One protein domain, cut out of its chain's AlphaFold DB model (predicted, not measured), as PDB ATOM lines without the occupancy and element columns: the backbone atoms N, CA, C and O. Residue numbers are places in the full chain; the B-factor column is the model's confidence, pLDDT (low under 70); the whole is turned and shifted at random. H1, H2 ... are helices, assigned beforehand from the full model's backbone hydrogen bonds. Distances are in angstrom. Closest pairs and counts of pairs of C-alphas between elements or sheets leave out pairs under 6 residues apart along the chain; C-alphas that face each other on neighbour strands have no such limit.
ATOM      1  N   THR A  17     191.447 267.361 217.175       93.69
ATOM      2  CA  THR A  17     191.596 267.997 218.491       93.69
ATOM      3  C   THR A  17     191.354 269.506 218.449       93.69
ATOM      4  O   THR A  17     191.568 270.183 217.437       93.69
ATOM      5  N   LYS A  18     190.906 270.053 219.583       96.19
ATOM      6  CA  LYS A  18     190.722 271.498 219.754       96.19
ATOM      7  C   LYS A  18     192.061 272.228 219.629       96.19
ATOM      8  O   LYS A  18     192.122 273.279 219.004       96.19
ATOM      9  N   GLU A  19     193.125 271.650 220.174       96.56
ATOM     10  CA  GLU A  19     194.480 272.193 220.174       96.56
ATOM     11  C   GLU A  19     195.024 272.325 218.748       96.56
ATOM     12  O   GLU A  19     195.526 273.389 218.389       96.56
ATOM     13  N   TYR A  20     194.842 271.303 217.901       95.94
ATOM     14  CA  TYR A  20     195.210 271.395 216.487       95.94
ATOM     15  C   TYR A  20     194.433 272.499 215.764       95.94
ATOM     16  O   TYR A  20     195.021 273.289 215.026       95.94
ATOM     17  N   LYS A  21     193.113 272.584 215.985       96.75
ATOM     18  CA  LYS A  21     192.263 273.611 215.360       96.75
ATOM     19  C   LYS A  21     192.678 275.023 215.776       96.75
ATOM     20  O   LYS A  21     192.779 275.891 214.917       96.75
ATOM     21  N   ILE A  22     192.969 275.237 217.061       96.69
ATOM     22  CA  ILE A  22     193.476 276.518 217.577       96.69
ATOM     23  C   ILE A  22     194.837 276.841 216.963       96.69
ATOM     24  O   ILE A  22     195.040 277.953 216.483       96.69
ATOM     25  N   MET A  23     195.760 275.877 216.939       96.94
ATOM     26  CA  MET A  23     197.076 276.064 216.332       96.94
ATOM     27  C   MET A  23     196.962 276.438 214.850       96.94
ATOM     28  O   MET A  23     197.641 277.355 214.386       96.94
ATOM     29  N   LYS A  24     196.070 275.769 214.112       96.38
ATOM     30  CA  LYS A  24     195.795 276.064 212.705       96.38
ATOM     31  C   LYS A  24     195.229 277.477 212.516       96.38
ATOM     32  O   LYS A  24     195.759 278.213 211.691       96.38
ATOM     33  N   ASP A  25     194.236 277.882 213.307       96.50
ATOM     34  CA  ASP A  25     193.660 279.238 213.266       96.50
ATOM     35  C   ASP A  25     194.717 280.319 213.559       96.50
ATOM     36  O   ASP A  25     194.838 281.303 212.828       96.50
ATOM     37  N   LYS A  26     195.559 280.118 214.582       95.81
ATOM     38  CA  LYS A  26     196.654 281.047 214.901       95.81
ATOM     39  C   LYS A  26     197.700 281.117 213.786       95.81
ATOM     40  O   LYS A  26     198.182 282.210 213.486       95.81
ATOM     41  N   LYS A  27     198.000 279.993 213.123       94.75
ATOM     42  CA  LYS A  27     198.863 279.966 211.932       94.75
ATOM     43  C   LYS A  27     198.271 280.792 210.792       94.75
ATOM     44  O   LYS A  27     198.971 281.608 210.197       94.75
ATOM     45  N   GLU A  28     196.992 280.589 210.487       94.62
ATOM     46  CA  GLU A  28     196.290 281.297 209.412       94.62
ATOM     47  C   GLU A  28     196.252 282.808 209.673       94.62
ATOM     48  O   GLU A  28     196.611 283.595 208.792       94.62
ATOM     49  N   LYS A  29     195.948 283.217 210.911       93.38
ATOM     50  CA  LYS A  29     195.995 284.622 211.347       93.38
ATOM     51  C   LYS A  29     197.383 285.230 211.181       93.38
ATOM     52  O   LYS A  29     197.508 286.262 210.521       93.38
ATOM     53  N   LEU A  30     198.432 284.565 211.672       94.12
ATOM     54  CA  LEU A  30     199.819 285.006 211.487       94.12
ATOM     55  C   LEU A  30     200.148 285.200 209.998       94.12
ATOM     56  O   LEU A  30     200.763 286.189 209.605       94.12
ATOM     57  N   PHE A  31     199.716 284.263 209.154       93.44
ATOM     58  CA  PHE A  31     200.035 284.240 207.726       93.44
ATOM     59  C   PHE A  31     199.238 285.240 206.889       93.44
ATOM     60  O   PHE A  31     199.664 285.554 205.772       93.44
ATOM     61  N   SER A  32     198.113 285.723 207.415       92.75
ATOM     62  CA  SER A  32     197.290 286.773 206.810       92.75
ATOM     63  C   SER A  32     197.855 288.181 207.029       92.75
ATOM     64  O   SER A  32     197.523 289.104 206.288       92.75
ATOM     65  N   HIS A  33     198.758 288.354 208.001       91.19
ATOM     66  CA  HIS A  33     199.358 289.650 208.289       91.19
ATOM     67  C   HIS A  33     200.289 290.092 207.143       91.19
ATOM     68  O   HIS A  33     201.219 289.377 206.770       91.19
ATOM     69  N   SER A  34     200.086 291.304 206.614       84.56
ATOM     70  CA  SER A  34     200.699 291.786 205.358       84.56
ATOM     71  C   SER A  34     202.231 291.660 205.284       84.56
ATOM     72  O   SER A  34     202.756 291.110 204.321       84.56
ATOM     73  N   LYS A  35     202.955 292.142 206.304       86.06
ATOM     74  CA  LYS A  35     204.425 292.039 206.395       86.06
ATOM     75  C   LYS A  35     204.879 290.828 207.210       86.06
ATOM     76  O   LYS A  35     205.684 290.026 206.742       86.06
ATOM     77  N   LEU A  36     204.336 290.661 208.417       90.31
ATOM     78  CA  LEU A  36     204.729 289.589 209.337       90.31
ATOM     79  C   LEU A  36     204.479 288.190 208.752       90.31
ATOM     80  O   LEU A  36     205.346 287.323 208.849       90.31
ATOM     81  N   GLY A  37     203.348 287.985 208.075       92.25
ATOM     82  CA  GLY A  37     203.005 286.705 207.462       92.25
ATOM     83  C   GLY A  37     203.970 286.299 206.349       92.25
ATOM     84  O   GLY A  37     204.318 285.125 206.241       92.25
ATOM     85  N   GLN A  38     204.474 287.254 205.559       91.94
ATOM     86  CA  GLN A  38     205.505 286.975 204.552       91.94
ATOM     87  C   GLN A  38     206.825 286.552 205.204       91.94
ATOM     88  O   GLN A  38     207.439 285.574 204.774       91.94
ATOM     89  N   HIS A  39     207.243 287.245 206.269       92.19
ATOM     90  CA  HIS A  39     208.443 286.878 207.020       92.19
ATOM     91  C   HIS A  39     208.317 285.483 207.650       92.19
ATOM     92  O   HIS A  39     209.236 284.675 207.515       92.19
ATOM     93  N   ALA A  40     207.168 285.167 208.252       93.12
ATOM     94  CA  ALA A  40     206.903 283.859 208.848       93.12
ATOM     95  C   ALA A  40     206.900 282.725 207.802       93.12
ATOM     96  O   ALA A  40     207.566 281.708 207.995       93.12
ATOM     97  N   LYS A  41     206.237 282.916 206.651       93.31
ATOM     98  CA  LYS A  41     206.238 281.947 205.534       93.31
ATOM     99  C   LYS A  41     207.642 281.707 204.977       93.31
ATOM    100  O   LYS A  41     208.027 280.569 204.706       93.31
ATOM    101  N   ARG A  42     208.426 282.780 204.815       93.06
ATOM    102  CA  ARG A  42     209.815 282.696 204.345       93.06
ATOM    103  C   ARG A  42     210.685 281.927 205.336       93.06
ATOM    104  O   ARG A  42     211.482 281.097 204.905       93.06
ATOM    105  N   TYR A  43     210.519 282.179 206.633       93.62
ATOM    106  CA  TYR A  43     211.203 281.431 207.684       93.62
ATOM    107  C   TYR A  43     210.862 279.934 207.625       93.62
ATOM    108  O   TYR A  43     211.778 279.118 207.538       93.62
ATOM    109  N   GLU A  44     209.572 279.575 207.568       92.06
ATOM    110  CA  GLU A  44     209.121 278.174 207.481       92.06
ATOM    111  C   GLU A  44     209.711 277.477 206.244       92.06
ATOM    112  O   GLU A  44     210.247 276.375 206.337       92.06
ATOM    113  N   THR A  45     209.716 278.156 205.095       93.94
ATOM    114  CA  THR A  45     210.292 277.618 203.853       93.94
ATOM    115  C   THR A  45     211.798 277.375 203.980       93.94
ATOM    116  O   THR A  45     212.289 276.313 203.597       93.94
ATOM    117  N   LYS A  46     212.557 278.326 204.544       94.88
ATOM    118  CA  LYS A  46     214.002 278.149 204.764       94.88
ATOM    119  C   LYS A  46     214.285 276.997 205.729       94.88
ATOM    120  O   LYS A  46     215.186 276.201 205.469       94.88
ATOM    121  N   GLN A  47     213.515 276.896 206.812       94.12
ATOM    122  CA  GLN A  47     213.640 275.813 207.783       94.12
ATOM    123  C   GLN A  47     213.385 274.454 207.120       94.12
ATOM    124  O   GLN A  47     214.210 273.551 207.254       94.12
ATOM    125  N   LEU A  48     212.295 274.319 206.356       93.44
ATOM    126  CA  LEU A  48     211.969 273.095 205.617       93.44
ATOM    127  C   LEU A  48     213.070 272.721 204.622       93.44
ATOM    128  O   LEU A  48     213.488 271.564 204.575       93.44
ATOM    129  N   ASN A  49     213.593 273.697 203.878       94.56
ATOM    130  CA  ASN A  49     214.692 273.465 202.946       94.56
ATOM    131  C   ASN A  49     215.921 272.907 203.669       94.56
ATOM    132  O   ASN A  49     216.446 271.877 203.257       94.56
ATOM    133  N   ILE A  50     216.334 273.510 204.788       93.62
ATOM    134  CA  ILE A  50     217.474 273.024 205.581       93.62
ATOM    135  C   ILE A  50     217.213 271.620 206.137       93.62
ATOM    136  O   ILE A  50     218.103 270.769 206.092       93.62
ATOM    137  N   MET A  51     215.998 271.336 206.615       90.88
ATOM    138  CA  MET A  51     215.632 270.009 207.118       90.88
ATOM    139  C   MET A  51     215.693 268.936 206.026       90.88
ATOM    140  O   MET A  51     216.154 267.826 206.300       90.88
ATOM    141  N   ASN A  52     215.335 269.285 204.791       94.06
ATOM    142  CA  ASN A  52     215.339 268.381 203.640       94.06
ATOM    143  C   ASN A  52     216.701 268.275 202.935       94.06
ATOM    144  O   ASN A  52     216.909 267.366 202.130       94.06
ATOM    145  N   MET A  53     217.655 269.161 203.237       93.62
ATOM    146  CA  MET A  53     219.005 269.071 202.684       93.62
ATOM    147  C   MET A  53     219.691 267.766 203.113       93.62
ATOM    148  O   MET A  53     219.769 267.431 204.303       93.62
ATOM    149  N   LYS A  54     220.264 267.065 202.127       94.00
ATOM    150  CA  LYS A  54     221.157 265.914 202.317       94.00
ATOM    151  C   LYS A  54     222.563 266.392 202.689       94.00
ATOM    152  O   LYS A  54     223.506 266.259 201.919       94.00
ATOM    153  N   VAL A  55     222.681 267.014 203.858       93.62
ATOM    154  CA  VAL A  55     223.957 267.464 204.428       93.62
ATOM    155  C   VAL A  55     224.198 266.811 205.787       93.62
ATOM    156  O   VAL A  55     223.228 266.452 206.464       93.62
ATOM    157  N   PRO A  56     225.467 266.689 206.213       94.19
ATOM    158  CA  PRO A  56     225.805 266.190 207.539       94.19
ATOM    159  C   PRO A  56     225.095 266.962 208.674       94.19
ATOM    160  O   PRO A  56     224.855 268.170 208.531       94.19
ATOM    161  N   PRO A  57     224.776 266.310 209.812       92.56
ATOM    162  CA  PRO A  57     224.020 266.924 210.908       92.56
ATOM    163  C   PRO A  57     224.638 268.215 211.456       92.56
ATOM    164  O   PRO A  57     223.924 269.183 211.694       92.56
ATOM    165  N   ASN A  58     225.965 268.274 211.583       93.56
ATOM    166  CA  ASN A  58     226.695 269.469 212.018       93.56
ATOM    167  C   ASN A  58     226.487 270.665 211.069       93.56
ATOM    168  O   ASN A  58     226.251 271.788 211.517       93.56
ATOM    169  N   LYS A  59     226.506 270.429 209.752       93.25
ATOM    170  CA  LYS A  59     226.245 271.460 208.742       93.25
ATOM    171  C   LYS A  59     224.785 271.907 208.779       93.25
ATOM    172  O   LYS A  59     224.514 273.100 208.681       93.25
ATOM    173  N   LYS A  60     223.851 270.974 208.983       93.19
ATOM    174  CA  LYS A  60     222.429 271.290 209.181       93.19
ATOM    175  C   LYS A  60     222.216 272.159 210.425       93.19
ATOM    176  O   LYS A  60     221.546 273.183 210.334       93.19
ATOM    177  N   GLN A  61     222.851 271.806 211.543       92.00
ATOM    178  CA  GLN A  61     222.802 272.573 212.787       92.00
ATOM    179  C   GLN A  61     223.321 274.000 212.585       92.00
ATOM    180  O   GLN A  61     222.663 274.946 212.996       92.00
ATOM    181  N   SER A  62     224.455 274.173 211.898       93.75
ATOM    182  CA  SER A  62     225.002 275.501 211.586       93.75
ATOM    183  C   SER A  62     224.024 276.357 210.766       93.75
ATOM    184  O   SER A  62     223.791 277.520 211.093       93.75
ATOM    185  N   LEU A  63     223.379 275.773 209.750       92.94
ATOM    186  CA  LEU A  63     222.364 276.466 208.949       92.94
ATOM    187  C   LEU A  63     221.133 276.865 209.784       92.94
ATOM    188  O   LEU A  63     220.615 277.971 209.623       92.94
ATOM    189  N   LEU A  64     220.684 276.002 210.700       92.25
ATOM    190  CA  LEU A  64     219.588 276.306 211.628       92.25
ATOM    191  C   LEU A  64     219.974 277.388 212.650       92.25
ATOM    192  O   LEU A  64     219.162 278.261 212.961       92.25
ATOM    193  N   SER A  65     221.217 277.387 213.132       91.81
ATOM    194  CA  SER A  65     221.733 278.445 214.007       91.81
ATOM    195  C   SER A  65     221.671 279.808 213.320       91.81
ATOM    196  O   SER A  65     221.223 280.778 213.928       91.81
ATOM    197  N   ASN A  66     221.998 279.882 212.026       89.25
ATOM    198  CA  ASN A  66     221.887 281.128 211.259       89.25
ATOM    199  C   ASN A  66     220.430 281.611 211.132       89.25
ATOM    200  O   ASN A  66     220.167 282.811 211.185       89.25
ATOM    201  N   LEU A  67     219.464 280.690 211.050       91.88
ATOM    202  CA  LEU A  67     218.033 281.022 211.075       91.88
ATOM    203  C   LEU A  67     217.518 281.483 212.445       91.88
ATOM    204  O   LEU A  67     216.432 282.059 212.525       91.88
ATOM    205  N   THR A  68     218.266 281.254 213.524       88.62
ATOM    206  CA  THR A  68     217.817 281.586 214.884       88.62
ATOM    207  C   THR A  68     217.631 283.092 215.074       88.62
ATOM    208  O   THR A  68     216.756 283.508 215.829       88.62
ATOM    209  N   VAL A  69     218.398 283.928 214.367       86.56
ATOM    210  CA  VAL A  69     218.227 285.390 214.412       86.56
ATOM    211  C   VAL A  69     216.881 285.799 213.809       86.56
ATOM    212  O   VAL A  69     216.129 286.534 214.444       86.56
ATOM    213  N   GLU A  70     216.529 285.265 212.634       87.88
ATOM    214  CA  GLU A  70     215.222 285.507 212.002       87.88
ATOM    215  C   GLU A  70     214.072 285.023 212.900       87.88
ATOM    216  O   GLU A  70     213.072 285.722 213.062       87.88
ATOM    217  N   TYR A  71     214.247 283.866 213.547       89.00
ATOM    218  CA  TYR A  71     213.285 283.334 214.510       89.00
ATOM    219  C   TYR A  71     213.080 284.264 215.714       89.00
ATOM    220  O   TYR A  71     211.942 284.567 216.068       89.00
ATOM    221  N   LYS A  72     214.162 284.768 216.323       89.06
ATOM    222  CA  LYS A  72     214.089 285.709 217.455       89.06
ATOM    223  C   LYS A  72     213.351 286.995 217.083       89.06
ATOM    224  O   LYS A  72     212.539 287.472 217.871       89.06
ATOM    225  N   THR A  73     213.583 287.520 215.882       89.19
ATOM    226  CA  THR A  73     212.858 288.695 215.383       89.19
ATOM    227  C   THR A  73     211.365 288.406 215.246       89.19
ATOM    228  O   THR A  73     210.552 289.199 215.714       89.19
ATOM    229  N   LEU A  74     210.984 287.255 214.680       90.69
ATOM    230  CA  LEU A  74     209.576 286.855 214.583       90.69
ATOM    231  C   LEU A  74     208.921 286.736 215.966       90.69
ATOM    232  O   LEU A  74     207.819 287.247 216.164       90.69
ATOM    233  N   LEU A  75     209.619 286.139 216.936       89.38
ATOM    234  CA  LEU A  75     209.142 285.964 218.313       89.38
ATOM    235  C   LEU A  75     208.914 287.264 219.091       89.38
ATOM    236  O   LEU A  75     208.303 287.225 220.158       89.38
ATOM    237  N   SER A  76     209.382 288.411 218.599       88.44
ATOM    238  CA  SER A  76     209.093 289.696 219.245       88.44
ATOM    239  C   SER A  76     207.616 290.102 219.120       88.44
ATOM    240  O   SER A  76     207.111 290.828 219.978       88.44
ATOM    241  N   THR A  77     206.911 289.579 218.113       90.19
ATOM    242  CA  THR A  77     205.508 289.907 217.808       90.19
ATOM    243  C   THR A  77     204.517 289.087 218.633       90.19
ATOM    244  O   THR A  77     204.791 287.941 218.995       90.19
ATOM    245  N   ASN A  78     203.350 289.659 218.933       91.50
ATOM    246  CA  ASN A  78     202.325 288.974 219.724       91.50
ATOM    247  C   ASN A  78     201.722 287.796 218.952       91.50
ATOM    248  O   ASN A  78     201.566 286.714 219.506       91.50
ATOM    249  N   GLU A  79     201.484 287.960 217.656       91.50
ATOM    250  CA  GLU A  79     200.918 286.942 216.774       91.50
ATOM    251  C   GLU A  79     201.808 285.695 216.714       91.50
ATOM    252  O   GLU A  79     201.313 284.568 216.776       91.50
ATOM    253  N   MET A  80     203.132 285.876 216.649       92.81
ATOM    254  CA  MET A  80     204.066 284.753 216.675       92.81
ATOM    255  C   MET A  80     204.129 284.091 218.056       92.81
ATOM    256  O   MET A  80     204.211 282.866 218.130       92.81
ATOM    257  N   LYS A  81     204.070 284.863 219.151       93.62
ATOM    258  CA  LYS A  81     204.021 284.309 220.518       93.62
ATOM    259  C   LYS A  81     202.759 283.481 220.738       93.62
ATOM    260  O   LYS A  81     202.842 282.380 221.273       93.62
ATOM    261  N   GLU A  82     201.610 283.977 220.290       94.12
ATOM    262  CA  GLU A  82     200.339 283.254 220.359       94.12
ATOM    263  C   GLU A  82     200.376 281.971 219.528       94.12
ATOM    264  O   GLU A  82     199.942 280.913 219.991       94.12
ATOM    265  N   TYR A  83     200.934 282.038 218.317       94.62
ATOM    266  CA  TYR A  83     201.118 280.852 217.492       94.62
ATOM    267  C   TYR A  83     202.062 279.841 218.163       94.62
ATOM    268  O   TYR A  83     201.715 278.665 218.272       94.62
ATOM    269  N   LEU A  84     203.199 280.276 218.714       93.38
ATOM    270  CA  LEU A  84     204.120 279.398 219.443       93.38
ATOM    271  C   LEU A  84     203.468 278.755 220.678       93.38
ATOM    272  O   LEU A  84     203.655 277.560 220.926       93.38
ATOM    273  N   ALA A  85     202.680 279.516 221.436       95.12
ATOM    274  CA  ALA A  85     201.933 278.986 222.571       95.12
ATOM    275  C   ALA A  85     200.955 277.891 222.118       95.12
ATOM    276  O   ALA A  85     200.917 276.812 222.706       95.12
ATOM    277  N   SER A  86     200.239 278.112 221.010       96.12
ATOM    278  CA  SER A  86     199.328 277.104 220.453       96.12
ATOM    279  C   SER A  86     200.044 275.842 219.949       96.12
ATOM    280  O   SER A  86     199.528 274.740 220.137       96.12
ATOM    281  N   ILE A  87     201.254 275.971 219.385       94.69
ATOM    282  CA  ILE A  87     202.108 274.823 219.032       94.69
ATOM    283  C   ILE A  87     202.458 274.027 220.289       94.69
ATOM    284  O   ILE A  87     202.361 272.803 220.284       94.69
ATOM    285  N   THR A  88     202.847 274.714 221.363       95.19
ATOM    286  CA  THR A  88     203.252 274.076 222.623       95.19
ATOM    287  C   THR A  88     202.104 273.259 223.220       95.19
ATOM    288  O   THR A  88     202.300 272.109 223.610       95.19
ATOM    289  N   GLU A  89     200.888 273.808 223.237       95.06
ATOM    290  CA  GLU A  89     199.705 273.082 223.715       95.06
ATOM    291  C   GLU A  89     199.355 271.885 222.819       95.06
ATOM    292  O   GLU A  89     199.092 270.786 223.315       95.06
ATOM    293  N   PHE A  90     199.440 272.041 221.495       95.69
ATOM    294  CA  PHE A  90     199.235 270.926 220.570       95.69
ATOM    295  C   PHE A  90     200.288 269.816 220.737       95.69
ATOM    296  O   PHE A  90     199.954 268.628 220.711       95.69
ATOM    297  N   GLN A  91     201.554 270.173 220.974       93.81
ATOM    298  CA  GLN A  91     202.623 269.214 221.259       93.81
ATOM    299  C   GLN A  91     202.359 268.446 222.554       93.81
ATOM    300  O   GLN A  91     202.442 267.219 222.546       93.81
ATOM    301  N   LYS A  92     201.970 269.126 223.640       93.94
ATOM    302  CA  LYS A  92     201.581 268.465 224.898       93.94
ATOM    303  C   LYS A  92     200.463 267.449 224.670       93.94
ATOM    304  O   LYS A  92     200.578 266.306 225.110       93.94
ATOM    305  N   ARG A  93     199.413 267.827 223.928       91.44
ATOM    306  CA  ARG A  93     198.313 266.912 223.585       91.44
ATOM    307  C   ARG A  93     198.802 265.703 222.788       91.44
ATOM    308  O   ARG A  93     198.392 264.580 223.064       91.44
ATOM    309  N   THR A  94     199.696 265.938 221.833       90.81
ATOM    310  CA  THR A  94     200.296 264.888 221.007       90.81
ATOM    311  C   THR A  94     201.095 263.895 221.855       90.81
ATOM    312  O   THR A  94     200.900 262.687 221.727       90.81
ATOM    313  N   PHE A  95     201.933 264.383 222.774       92.19
ATOM    314  CA  PHE A  95     202.685 263.530 223.698       92.19
ATOM    315  C   PHE A  95     201.774 262.709 224.611       92.19
ATOM    316  O   PHE A  95     202.004 261.515 224.764       92.19
ATOM    317  N   LEU A  96     200.711 263.307 225.162       90.94
ATOM    318  CA  LEU A  96     199.740 262.585 225.995       90.94
ATOM    319  C   LEU A  96     199.054 261.442 225.233       90.94
ATOM    320  O   LEU A  96     198.862 260.358 225.783       90.94
ATOM    321  N   MET A  97     198.698 261.663 223.964       87.81
ATOM    322  CA  MET A  97     198.103 260.617 223.126       87.81
ATOM    323  C   MET A  97     199.091 259.480 222.843       87.81
ATOM    324  O   MET A  97     198.712 258.312 222.924       87.81
ATOM    325  N   PHE A  98     200.360 259.797 222.569       88.62
ATOM    326  CA  PHE A  98     201.394 258.776 222.383       88.62
ATOM    327  C   PHE A  98     201.710 258.004 223.666       88.62
ATOM    328  O   PHE A  98     201.856 256.785 223.609       88.62
ATOM    329  N   ASP A  99     201.771 258.676 224.815       89.94
ATOM    330  CA  ASP A  99     201.986 258.024 226.109       89.94
ATOM    331  C   ASP A  99     200.820 257.087 226.461       89.94
ATOM    332  O   ASP A  99     201.030 255.944 226.862       89.94
ATOM    333  N   THR A 100     199.582 257.519 226.205       86.88
ATOM    334  CA  THR A 100     198.390 256.669 226.375       86.88
ATOM    335  C   THR A 100     198.475 255.423 225.496       86.88
ATOM    336  O   THR A 100     198.307 254.310 225.993       86.88
ATOM    337  N   LEU A 101     198.807 255.586 224.210       85.88
ATOM    338  CA  LEU A 101     198.997 254.457 223.299       85.88
ATOM    339  C   LEU A 101     200.085 253.500 223.802       85.88
ATOM    340  O   LEU A 101     199.893 252.288 223.787       85.88
ATOM    341  N   HIS A 102     201.224 254.033 224.249       86.38
ATOM    342  CA  HIS A 102     202.334 253.229 224.747       86.38
ATOM    343  C   HIS A 102     201.932 252.403 225.976       86.38
ATOM    344  O   HIS A 102     202.228 251.209 226.037       86.38
ATOM    345  N   ARG A 103     201.200 253.001 226.924       86.88
ATOM    346  CA  ARG A 103     200.687 252.293 228.107       86.88
ATOM    347  C   ARG A 103     199.706 251.184 227.738       86.88
ATOM    348  O   ARG A 103     199.826 250.086 228.275       86.88
ATOM    349  N   GLU A 104     198.768 251.439 226.828       83.88
ATOM    350  CA  GLU A 104     197.795 250.426 226.393       83.88
ATOM    351  C   GLU A 104     198.463 249.270 225.631       83.88
ATOM    352  O   GLU A 104     198.132 248.103 225.853       83.88
ATOM    353  N   LEU A 105     199.479 249.560 224.810       83.44
ATOM    354  CA  LEU A 105     200.304 248.524 224.181       83.44
ATOM    355  C   LEU A 105     201.050 247.685 225.226       83.44
ATOM    356  O   LEU A 105     201.002 246.459 225.160       83.44
ATOM    357  N   ASN A 106     201.684 248.318 226.216       82.75
ATOM    358  CA  ASN A 106     202.407 247.602 227.270       82.75
ATOM    359  C   ASN A 106     201.485 246.708 228.113       82.75
ATOM    360  O   ASN A 106     201.883 245.599 228.454       82.75
ATOM    361  N   LYS A 107     200.261 247.158 228.423       83.50
ATOM    362  CA  LYS A 107     199.251 246.326 229.100       83.50
ATOM    363  C   LYS A 107     198.832 245.126 228.257       83.50
ATOM    364  O   LYS A 107     198.636 244.056 228.801       83.50
ATOM    365  N   THR A 108     198.699 245.304 226.945       78.44
ATOM    366  CA  THR A 108     198.294 244.222 226.032       78.44
ATOM    367  C   THR A 108     199.400 243.178 225.843       78.44
ATOM    368  O   THR A 108     199.109 242.020 225.574       78.44
ATOM    369  N   ILE A 109     200.671 243.586 225.939       73.38
ATOM    370  CA  ILE A 109     201.832 242.703 225.741       73.38
ATOM    371  C   ILE A 109     202.219 241.962 227.031       73.38
ATOM    372  O   ILE A 109     202.640 240.812 226.959       73.38
ATOM    373  N   ASN A 110     202.111 242.621 228.189       68.38
ATOM    374  CA  ASN A 110     202.561 242.085 229.481       68.38
ATOM    375  C   ASN A 110     201.417 241.651 230.414       68.38
ATOM    376  O   ASN A 110     201.690 241.266 231.552       68.38
ATOM    377  N   GLY A 111     200.165 241.807 229.983       52.88
ATOM    378  CA  GLY A 111     198.959 241.452 230.735       52.88
ATOM    379  C   GLY A 111     198.334 240.147 230.274       52.88
ATOM    380  O   GLY A 111     198.619 239.719 229.134       52.88
TER     381      GLY A 111
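What this domain is: This is residues 17 to 111 of the 111 residues of an uncharacterized protein of Alkalibaculum sporogenes (UniProt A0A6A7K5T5). Two pairs of side-by-side helices meet in an L: H1 with the first part of H4 makes one limb, and the helical hairpin of H2 and H3 makes the other. H4 is much the longest, and its residues 95 to 110 stick out past H1 as a free arm. The printed part has 95 residues with four named helices, H1 to H4 in chain order, and no named strand; its class is all helix. It is loose, with a radius of gyration of the C-alphas of 17.4 A, and flat, spanning 55 by 36 by 18 A.

Where its parts are: Find C-alpha 18 at (190.722, 271.498, 219.754); from there H1, residues 18 to 32, runs 21.1 A. Next come H2, residues 36 to 52, 24.4 A long, and H3, residues 57 to 74, 24.9 A long with a kink of 36 degrees near residue 67. H4, residues 78 to 110, runs 47.9 A from (202.325, 288.974, 219.724) to C-alpha 110 at (202.561, 242.085, 229.481).

How they stand to each other: Look at Phe 31 and Gly 37, whose C-alphas, 3.9 A apart, are the closest of H1 and H2; these touch only at the corner, at a steep tilt of 66 degrees. H2 and H3 touch as a hairpin, opposite ways at a shallow tilt of 7 degrees, closest at the C-alphas of Ile 50 and Lys 60, 6.4 A. H4 touches H1 with residues 79 to 93 alone, opposite ways at a shallow tilt of 29 degrees; the C-alphas of Met 23 and Ser 86 are closest, 4.8 A. H1 and H3 are apart. In H1, H2 and H4 every O i to N i+4 pair is within hydrogen-bond range; in H3, 12 of 14 are.

The domain as a whole: The C-alphas of Lys 35 and Gly 111, the two farthest apart, are 56.4 A apart. The printed part has no cut, and its three links are tight. Look for pLDDT under 70 at residues 110 to 111.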